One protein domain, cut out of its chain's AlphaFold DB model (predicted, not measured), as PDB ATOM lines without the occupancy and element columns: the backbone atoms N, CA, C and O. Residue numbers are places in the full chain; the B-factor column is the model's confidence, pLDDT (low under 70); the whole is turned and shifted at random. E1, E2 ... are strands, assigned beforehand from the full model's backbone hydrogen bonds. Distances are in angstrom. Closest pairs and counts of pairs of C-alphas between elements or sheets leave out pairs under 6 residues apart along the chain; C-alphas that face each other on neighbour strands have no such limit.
ATOM      1  N   GLY A  32     266.036 278.288 158.172       88.69
ATOM      2  CA  GLY A  32     264.826 278.503 158.953       88.69
ATOM      3  C   GLY A  32     264.963 277.891 160.345       88.69
ATOM      4  O   GLY A  32     265.828 277.045 160.579       88.69
ATOM      5  N   VAL A  33     264.068 278.273 161.252       93.62
ATOM      6  CA  VAL A  33     263.939 277.662 162.579       93.62
ATOM      7  C   VAL A  33     262.548 277.054 162.703       93.62
ATOM      8  O   VAL A  33     261.557 277.698 162.365       93.62
ATOM      9  N   VAL A  34     262.482 275.816 163.188       95.75
ATOM     10  CA  VAL A  34     261.235 275.120 163.518       95.75
ATOM     11  C   VAL A  34     261.246 274.746 164.993       95.75
ATOM     12  O   VAL A  34     262.219 274.181 165.491       95.75
ATOM     13  N   TYR A  35     260.156 275.042 165.690       97.25
ATOM     14  CA  TYR A  35     259.941 274.650 167.076       97.25
ATOM     15  C   TYR A  35     259.171 273.325 167.147       97.25
ATOM     16  O   TYR A  35     258.134 273.156 166.503       97.25
ATOM     17  N   VAL A  36     259.683 272.373 167.930       97.62
ATOM     18  CA  VAL A  36     259.090 271.045 168.128       97.62
ATOM     19  C   VAL A  36     258.426 270.993 169.498       97.62
ATOM     20  O   VAL A  36     259.098 270.861 170.524       97.62
ATOM     21  N   SER A  37     257.096 271.053 169.526       97.44
ATOM     22  CA  SER A  37     256.337 271.219 170.769       97.44
ATOM     23  C   SER A  37     256.387 270.003 171.698       97.44
ATOM     24  O   SER A  37     256.392 270.186 172.911       97.44
ATOM     25  N   SER A  38     256.502 268.771 171.180       96.44
ATOM     26  CA  SER A  38     256.641 267.575 172.040       96.44
ATOM     27  C   SER A  38     257.987 267.476 172.764       96.44
ATOM     28  O   SER A  38     258.124 266.664 173.678       96.44
ATOM     29  N   GLN A  39     258.984 268.261 172.344       96.62
ATOM     30  CA  GLN A  39     260.351 268.199 172.865       96.62
ATOM     31  C   GLN A  39     260.796 269.501 173.541       96.62
ATOM     32  O   GLN A  39     261.810 269.474 174.231       96.62
ATOM     33  N   ASP A  40     260.057 270.602 173.361       97.31
ATOM     34  CA  ASP A  40     260.424 271.948 173.831       97.31
ATOM     35  C   ASP A  40     261.799 272.400 173.292       97.31
ATOM     36  O   ASP A  40     262.669 272.891 174.013       97.31
ATOM     37  N   LEU A  41     262.030 272.162 171.993       97.75
ATOM     38  CA  LEU A  41     263.305 272.429 171.321       97.75
ATOM     39  C   LEU A  41     263.114 273.103 169.959       97.75
ATOM     40  O   LEU A  41     262.203 272.780 169.197       97.75
ATOM     41  N   TYR A  42     264.044 273.993 169.631       97.12
ATOM     42  CA  TYR A  42     264.202 274.644 168.336       97.12
ATOM     43  C   TYR A  42     265.219 273.887 167.484       97.12
ATOM     44  O   TYR A  42     266.286 273.501 167.963       97.12
ATOM     45  N   TYR A  43     264.906 273.705 166.207       96.31
ATOM     46  CA  TYR A  43     265.762 273.045 165.231       96.31
ATOM     47  C   TYR A  43     266.003 273.967 164.048       96.31
ATOM     48  O   TYR A  43     265.065 274.554 163.509       96.31
ATOM     49  N   ASP A  44     267.255 274.032 163.604       93.88
ATOM     50  CA  ASP A  44     267.562 274.656 162.325       93.88
ATOM     51  C   ASP A  44     267.024 273.763 161.201       93.88
ATOM     52  O   ASP A  44     267.014 272.533 161.299       93.88
ATOM     53  N   THR A  45     266.590 274.370 160.107       91.56
ATOM     54  CA  THR A  45     266.074 273.655 158.943       91.56
ATOM     55  C   THR A  45     266.403 274.402 157.657       91.56
ATOM     56  O   THR A  45     266.827 275.557 157.669       91.56
ATOM     57  N   PHE A  46     266.224 273.744 156.521       88.75
ATOM     58  CA  PHE A  46     266.311 274.365 155.206       88.75
ATOM     59  C   PHE A  46     265.392 273.634 154.238       88.75
ATOM     60  O   PHE A  46     265.192 272.425 154.367       88.75
ATOM     61  N   VAL A  47     264.886 274.348 153.235       86.62
ATOM     62  CA  VAL A  47     264.061 273.730 152.196       86.62
ATOM     63  C   VAL A  47     264.944 272.952 151.232       86.62
ATOM     64  O   VAL A  47     265.720 273.534 150.474       86.62
ATOM     65  N   SER A  48     264.847 271.625 151.270       83.38
ATOM     66  CA  SER A  48     265.534 270.738 150.331       83.38
ATOM     67  C   SER A  48     264.691 270.443 149.089       83.38
ATOM     68  O   SER A  48     265.259 270.202 148.026       83.38
ATOM     69  N   ALA A  49     263.358 270.524 149.196       82.94
ATOM     70  CA  ALA A  49     262.420 270.510 148.071       82.94
ATOM     71  C   ALA A  49     261.173 271.351 148.399       82.94
ATOM     72  O   ALA A  49     260.591 271.179 149.469       82.94
ATOM     73  N   GLN A  50     260.784 272.252 147.489       78.62
ATOM     74  CA  GLN A  50     259.661 273.192 147.672       78.62
ATOM     75  C   GLN A  50     258.306 272.631 147.210       78.62
ATOM     76  O   GLN A  50     257.280 273.142 147.635       78.62
ATOM     77  N   GLU A  51     258.307 271.578 146.387       84.56
ATOM     78  CA  GLU A  51     257.097 270.969 145.826       84.56
ATOM     79  C   GLU A  51     257.227 269.441 145.885       84.56
ATOM     80  O   GLU A  51     257.870 268.806 145.043       84.56
ATOM     81  N   LEU A  52     256.672 268.833 146.931       90.38
ATOM     82  CA  LEU A  52     256.522 267.385 147.022       90.38
ATOM     83  C   LEU A  52     255.149 266.967 146.475       90.38
ATOM     84  O   LEU A  52     254.152 267.607 146.785       90.38
ATOM     85  N   PRO A  53     255.045 265.847 145.737       92.00
ATOM     86  CA  PRO A  53     253.742 265.267 145.427       92.00
ATOM     87  C   PRO A  53     252.982 264.929 146.717       92.00
ATOM     88  O   PRO A  53     253.598 264.393 147.648       92.00
ATOM     89  N   MET A  54     251.660 265.146 146.741       91.88
ATOM     90  CA  MET A  54     250.748 264.767 147.836       91.88
ATOM     91  C   MET A  54     250.583 263.235 147.926       91.88
ATOM     92  O   MET A  54     249.526 262.645 147.706       91.88
ATOM     93  N   HIS A  55     251.686 262.550 148.213       92.44
ATOM     94  CA  HIS A  55     251.774 261.105 148.332       92.44
ATOM     95  C   HIS A  55     252.540 260.713 149.595       92.44
ATOM     96  O   HIS A  55     253.669 261.153 149.844       92.44
ATOM     97  N   GLY A  56     251.927 259.810 150.362       92.31
ATOM     98  CA  GLY A  56     252.455 259.323 151.628       92.31
ATOM     99  C   GLY A  56     252.017 260.176 152.815       92.31
ATOM    100  O   GLY A  56     251.039 260.911 152.752       92.31
ATOM    101  N   ARG A  57     252.733 260.023 153.931       95.00
ATOM    102  CA  ARG A  57     252.440 260.752 155.167       95.00
ATOM    103  C   ARG A  57     253.205 262.073 155.189       95.00
ATOM    104  O   ARG A  57     254.387 262.106 154.835       95.00
ATOM    105  N   PHE A  58     252.540 263.105 155.683       96.00
ATOM    106  CA  PHE A  58     253.112 264.409 155.985       96.00
ATOM    107  C   PHE A  58     252.738 264.812 157.405       96.00
ATOM    108  O   PHE A  58     251.789 264.291 157.991       96.00
ATOM    109  N   GLN A  59     253.530 265.712 157.964       95.62
ATOM    110  CA  GLN A  59     253.289 266.310 159.262       95.62
ATOM    111  C   GLN A  59     252.899 267.777 159.074       95.62
ATOM    112  O   GLN A  59     253.500 268.450 158.241       95.62
ATOM    113  N   LYS A  60     251.900 268.264 159.820       95.62
ATOM    114  CA  LYS A  60     251.489 269.670 159.728       95.62
ATOM    115  C   LYS A  60     252.618 270.552 160.249       95.62
ATOM    116  O   LYS A  60     253.168 270.273 161.317       95.62
ATOM    117  N   LEU A  61     252.964 271.586 159.493       95.44
ATOM    118  CA  LEU A  61     253.846 272.654 159.939       95.44
ATOM    119  C   LEU A  61     253.036 273.945 159.958       95.44
ATOM    120  O   LEU A  61     252.669 274.470 158.914       95.44
ATOM    121  N   GLU A  62     252.779 274.465 161.150       94.75
ATOM    122  CA  GLU A  62     251.937 275.639 161.331       94.75
ATOM    123  C   GLU A  62     252.743 276.732 162.024       94.75
ATOM    124  O   GLU A  62     253.235 276.545 163.133       94.75
ATOM    125  N   ASN A  63     252.927 277.872 161.353       91.44
ATOM    126  CA  ASN A  63     253.666 279.022 161.891       91.44
ATOM    127  C   ASN A  63     255.070 278.673 162.436       91.44
ATOM    128  O   ASN A  63     255.511 279.210 163.450       91.44
ATOM    129  N   GLY A  64     255.777 277.751 161.772       92.44
ATOM    130  CA  GLY A  64     257.100 277.286 162.205       92.44
ATOM    131  C   GLY A  64     257.071 276.321 163.396       92.44
ATOM    132  O   GLY A  64     258.119 276.047 163.977       92.44
ATOM    133  N   VAL A  65     255.903 275.790 163.759       96.25
ATOM    134  CA  VAL A  65     255.716 274.837 164.855       96.25
ATOM    135  C   VAL A  65     255.235 273.493 164.318       96.25
ATOM    136  O   VAL A  65     254.384 273.416 163.434       96.25
ATOM    137  N   THR A  66     255.778 272.419 164.882       96.38
ATOM    138  CA  THR A  66     255.353 271.040 164.632       96.38
ATOM    139  C   THR A  66     255.310 270.251 165.936       96.38
ATOM    140  O   THR A  66     256.002 270.577 166.900       96.38
ATOM    141  N   GLU A  67     254.522 269.179 165.973       96.25
ATOM    142  CA  GLU A  67     254.430 268.314 167.146       96.25
ATOM    143  C   GLU A  67     255.671 267.431 167.325       96.25
ATOM    144  O   GLU A  67     256.243 267.384 168.410       96.25
ATOM    145  N   PHE A  68     256.128 266.742 166.276       96.88
ATOM    146  CA  PHE A  68     257.164 265.701 166.371       96.88
ATOM    147  C   PHE A  68     258.467 266.115 165.686       96.88
ATOM    148  O   PHE A  68     258.457 266.643 164.578       96.88
ATOM    149  N   GLY A  69     259.591 265.803 166.331       95.62
ATOM    150  CA  GLY A  69     260.942 266.027 165.820       95.62
ATOM    151  C   GLY A  69     261.805 264.764 165.889       95.62
ATOM    152  O   GLY A  69     261.305 263.683 166.218       95.62
ATOM    153  N   PRO A  70     263.112 264.861 165.586       95.06
ATOM    154  CA  PRO A  70     264.024 263.722 165.600       95.06
ATOM    155  C   PRO A  70     263.923 262.905 166.897       95.06
ATOM    156  O   PRO A  70     263.931 263.460 167.991       95.06
ATOM    157  N   GLY A  71     263.811 261.581 166.772       91.94
ATOM    158  CA  GLY A  71     263.637 260.663 167.905       91.94
ATOM    159  C   GLY A  71     262.181 260.378 168.296       91.94
ATOM    160  O   GLY A  71     261.931 259.366 168.949       91.94
ATOM    161  N   SER A  72     261.212 261.184 167.852       93.69
ATOM    162  CA  SER A  72     259.786 260.906 168.062       93.69
ATOM    163  C   SER A  72     259.254 259.917 167.005       93.69
ATOM    164  O   SER A  72     259.511 260.118 165.817       93.69
ATOM    165  N   PRO A  73     258.451 258.892 167.368       92.12
ATOM    166  CA  PRO A  73     257.885 257.935 166.401       92.12
ATOM    167  C   PRO A  73     257.017 258.566 165.302       92.12
ATOM    168  O   PRO A  73     256.871 257.995 164.224       92.12
ATOM    169  N   GLY A  74     256.425 259.732 165.578       91.06
ATOM    170  CA  GLY A  74     255.604 260.483 164.629       91.06
ATOM    171  C   GLY A  74     256.388 261.391 163.678       91.06
ATOM    172  O   GLY A  74     255.779 261.993 162.801       91.06
ATOM    173  N   TYR A  75     257.713 261.507 163.823       95.38
ATOM    174  CA  TYR A  75     258.516 262.374 162.965       95.38
ATOM    175  C   TYR A  75     258.749 261.747 161.590       95.38
ATOM    176  O   TYR A  75     259.304 260.655 161.463       95.38
ATOM    177  N   LEU A  76     258.357 262.473 160.542       95.38
ATOM    178  CA  LEU A  76     258.368 261.994 159.155       95.38
ATOM    179  C   LEU A  76     259.558 262.527 158.346       95.38
ATOM    180  O   LEU A  76     259.473 262.699 157.131       95.38
ATOM    181  N   GLY A  77     260.678 262.806 159.020       92.75
ATOM    182  CA  GLY A  77     261.937 263.169 158.363       92.75
ATOM    183  C   GLY A  77     261.930 264.539 157.683       92.75
ATOM    184  O   GLY A  77     262.703 264.754 156.752       92.75
ATOM    185  N   GLY A  78     261.065 265.455 158.121       93.31
ATOM    186  CA  GLY A  78     260.955 266.781 157.523       93.31
ATOM    187  C   GLY A  78     259.973 266.875 156.358       93.31
ATOM    188  O   GLY A  78     260.089 267.793 155.555       93.31
ATOM    189  N   ARG A  79     259.058 265.911 156.208       95.81
ATOM    190  CA  ARG A  79     257.955 265.987 155.243       95.81
ATOM    191  C   ARG A  79     256.810 266.789 155.838       95.81
ATOM    192  O   ARG A  79     256.109 266.287 156.719       95.81
ATOM    193  N   TRP A  80     256.623 267.997 155.331       95.31
ATOM    194  CA  TRP A  80     255.668 268.956 155.862       95.31
ATOM    195  C   TRP A  80     254.528 269.206 154.886       95.31
ATOM    196  O   TRP A  80     254.758 269.237 153.677       95.31
ATOM    197  N   TRP A  81     253.331 269.398 155.427       95.50
ATOM    198  CA  TRP A  81     252.241 270.071 154.731       95.50
ATOM    199  C   TRP A  81     251.913 271.369 155.477       95.50
ATOM    200  O   TRP A  81     252.026 271.423 156.708       95.50
ATOM    201  N   ILE A  82     251.587 272.413 154.726       94.62
ATOM    202  CA  ILE A  82     251.176 273.718 155.237       94.62
ATOM    203  C   ILE A  82     249.789 273.991 154.687       94.62
ATOM    204  O   ILE A  82     249.629 274.064 153.472       94.62
ATOM    205  N   ASP A  83     248.864 274.164 155.620       94.75
ATOM    206  CA  ASP A  83     247.482 274.565 155.397       94.75
ATOM    207  C   ASP A  83     247.436 275.987 154.813       94.75
ATOM    208  O   ASP A  83     247.848 276.952 155.472       94.75
ATOM    209  N   VAL A  84     247.044 276.108 153.544       93.19
ATOM    210  CA  VAL A  84     247.058 277.391 152.819       93.19
ATOM    211  C   VAL A  84     245.760 278.168 153.007       93.19
ATOM    212  O   VAL A  84     245.800 279.402 153.069       93.19
ATOM    213  N   ASP A  85     244.623 277.482 153.070       93.00
ATOM    214  CA  ASP A  85     243.297 278.100 153.125       93.00
ATOM    215  C   ASP A  85     242.676 278.119 154.536       93.00
ATOM    216  O   ASP A  85     241.731 278.878 154.781       93.00
ATOM    217  N   GLY A  86     243.286 277.413 155.487       93.38
ATOM    218  CA  GLY A  86     242.984 277.440 156.912       93.38
ATOM    219  C   GLY A  86     241.869 276.489 157.333       93.38
ATOM    220  O   GLY A  86     241.221 276.753 158.354       93.38
ATOM    221  N   ASP A  87     241.586 275.444 156.557       94.88
ATOM    222  CA  ASP A  87     240.493 274.509 156.824       94.88
ATOM    223  C   ASP A  87     240.894 273.292 157.690       94.88
ATOM    224  O   ASP A  87     240.023 272.531 158.125       94.88
ATOM    225  N   ASP A  88     242.184 273.170 158.027       94.88
ATOM    226  CA  ASP A  88     242.805 272.066 158.773       94.88
ATOM    227  C   ASP A  88     242.682 270.689 158.087       94.88
ATOM    228  O   ASP A  88     242.783 269.638 158.733       94.88
ATOM    229  N   ILE A  89     242.492 270.669 156.769       95.12
ATOM    230  CA  ILE A  89     242.399 269.468 155.943       95.12
ATOM    231  C   ILE A  89     243.576 269.454 154.972       95.12
ATOM    232  O   ILE A  89     243.790 270.371 154.204       95.12
ATOM    233  N   MET A  90     244.334 268.357 154.977       94.44
ATOM    234  CA  MET A  90     245.434 268.190 154.029       94.44
ATOM    235  C   MET A  90     244.891 267.859 152.628       94.44
ATOM    236  O   MET A  90     244.442 266.725 152.403       94.44
ATOM    237  N   GLU A  91     244.982 268.796 151.688       94.62
ATOM    238  CA  GLU A  91     244.451 268.662 150.325       94.62
ATOM    239  C   GLU A  91     245.369 269.224 149.216       94.62
ATOM    240  O   GLU A  91     246.501 269.630 149.448       94.62
ATOM    241  N   GLU A  92     244.937 269.142 147.951       92.12
ATOM    242  CA  GLU A  92     245.786 269.434 146.779       92.12
ATOM    243  C   GLU A  92     246.191 270.915 146.666       92.12
ATOM    244  O   GLU A  92     247.182 271.241 146.012       92.12
ATOM    245  N   THR A  93     245.428 271.805 147.292       91.50
ATOM    246  CA  THR A  93     245.654 273.257 147.335       91.50
ATOM    247  C   THR A  93     246.751 273.656 148.330       91.50
ATOM    248  O   THR A  93     247.263 274.776 148.238       91.50
ATOM    249  N   ASP A  94     247.158 272.746 149.220       94.38
ATOM    250  CA  ASP A  94     248.185 272.975 150.231       94.38
ATOM    251  C   ASP A  94     249.612 272.944 149.686       94.38
ATOM    252  O   ASP A  94     249.918 272.439 148.601       94.38
ATOM    253  N   VAL A  95     250.545 273.438 150.504       93.56
ATOM    254  CA  VAL A  95     251.976 273.353 150.199       93.56
ATOM    255  C   VAL A  95     252.591 272.124 150.854       93.56
ATOM    256  O   VAL A  95     252.580 271.974 152.075       93.56
ATOM    257  N   PHE A  96     253.250 271.298 150.043       94.44
ATOM    258  CA  PHE A  96     253.989 270.118 150.485       94.44
ATOM    259  C   PHE A  96     255.483 270.300 150.251       94.44
ATOM    260  O   PHE A  96     255.929 270.488 149.119       94.44
ATOM    261  N   LEU A  97     256.284 270.184 151.306       92.62
ATOM    262  CA  LEU A  97     257.704 270.524 151.249       92.62
ATOM    263  C   LEU A  97     258.573 269.574 152.076       92.62
ATOM    264  O   LEU A  97     258.115 268.908 153.008       92.62
ATOM    265  N   LEU A  98     259.853 269.498 151.709       92.50
ATOM    266  CA  LEU A  98     260.868 268.731 152.426       92.50
ATOM    267  C   LEU A  98     261.829 269.691 153.131       92.50
ATOM    268  O   LEU A  98     262.644 270.335 152.472       92.50
ATOM    269  N   CYS A  99     261.766 269.749 154.462       91.12
ATOM    270  CA  CYS A  99     262.668 270.543 155.304       91.12
ATOM    271  C   CYS A  99     263.173 269.729 156.507       91.12
ATOM    272  O   CYS A  99     262.552 269.754 157.575       91.12
ATOM    273  N   PRO A 100     264.275 268.975 156.372       92.31
ATOM    274  CA  PRO A 100     264.810 268.164 157.464       92.31
ATOM    275  C   PRO A 100     265.229 269.011 158.672       92.31
ATOM    276  O   PRO A 100     265.920 270.015 158.518       92.31
ATOM    277  N   LEU A 101     264.871 268.570 159.882       94.00
ATOM    278  CA  LEU A 101     265.329 269.196 161.125       94.00
ATOM    279  C   LEU A 101     266.781 268.810 161.424       94.00
ATOM    280  O   LEU A 101     267.125 267.625 161.487       94.00
ATOM    281  N   LEU A 102     267.630 269.816 161.617       91.69
ATOM    282  CA  LEU A 102     269.052 269.663 161.891       91.69
ATOM    283  C   LEU A 102     269.297 269.611 163.396       91.69
ATOM    284  O   LEU A 102     268.992 270.551 164.123       91.69
ATOM    285  N   GLY A 103     269.854 268.493 163.856       86.88
ATOM    286  CA  GLY A 103     270.246 268.323 165.251       86.88
ATOM    287  C   GLY A 103     271.646 268.881 165.563       86.88
ATOM    288  O   GLY A 103     272.460 269.052 164.652       86.88
ATOM    289  N   PRO A 104     271.971 269.063 166.857       91.50
ATOM    290  CA  PRO A 104     271.076 268.894 168.006       91.50
ATOM    291  C   PRO A 104     270.050 270.036 168.118       91.50
ATOM    292  O   PRO A 104     270.324 271.155 167.695       91.50
ATOM    293  N   GLY A 105     268.884 269.745 168.704       92.94
ATOM    294  CA  GLY A 105     267.904 270.780 169.046       92.94
ATOM    295  C   GLY A 105     268.438 271.722 170.131       92.94
ATOM    296  O   GLY A 105     269.308 271.345 170.922       92.94
ATOM    297  N   ARG A 106     267.927 272.953 170.161       96.44
ATOM    298  CA  ARG A 106     268.359 274.043 171.048       96.44
ATOM    299  C   ARG A 106     267.197 274.507 171.923       96.44
ATOM    300  O   ARG A 106     266.061 274.518 171.474       96.44
ATOM    301  N   THR A 107     267.469 274.943 173.151       96.19
ATOM    302  CA  THR A 107     266.438 275.502 174.054       96.19
ATOM    303  C   THR A 107     266.091 276.961 173.738       96.19
ATOM    304  O   THR A 107     265.247 277.554 174.403       96.19
TER     305      THR A 107
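Overview. This is residues 32 to 107 of the 109 residues of an uncharacterized protein of Chloroflexi bacterium (UniProt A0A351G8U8). There is little regular structure: a small three-stranded sheet, E1, E2 and E5, makes one end, the hairpin E3 and E4 lies nearer the middle, and the loop of residues 83 to 94 makes the other end. A long loop, residues 46 to 78, joins the sheets and pairs briefly with E1 and E3. The printed part has 76 residues, 23 of them in five named strands, E1 to E5 along the chain, and no named helix: all strand. Both sheets are antiparallel, the larger in the order E1, E2, E5. It is compact, with a radius of gyration of the C-alphas of 11.8 A and spans of 34 by 23 by 22 A.

Along the chain. E1, residues 32 to 36, begins at C-alpha (264.826, 278.503, 158.953) and is 13.1 A long. E2, residues 41 to 45, is 12.7 A. E3 is residues 79 to 82 and E4 95 to 98. E5, residues 102 to 106, ends at (268.359, 274.043, 171.048).

Arrangement. Hairpin E1 and E2 has N 34 and O 43 at 2.9 A. E2 and E5 have N 106 and O 42 at 2.8 A. Hairpin E3 and E4 has N 80 and O 97 at 2.9 A. E1, E2 and E5 are each apart from E3 and E4.

Size, cuts and confidence. The farthest C-alphas, Glu 92 and Thr 107, are 34.7 A apart. The printed part has no cut. The links E2 to E3 and E3 to E4 are long. No printed residue is under 70 in pLDDT.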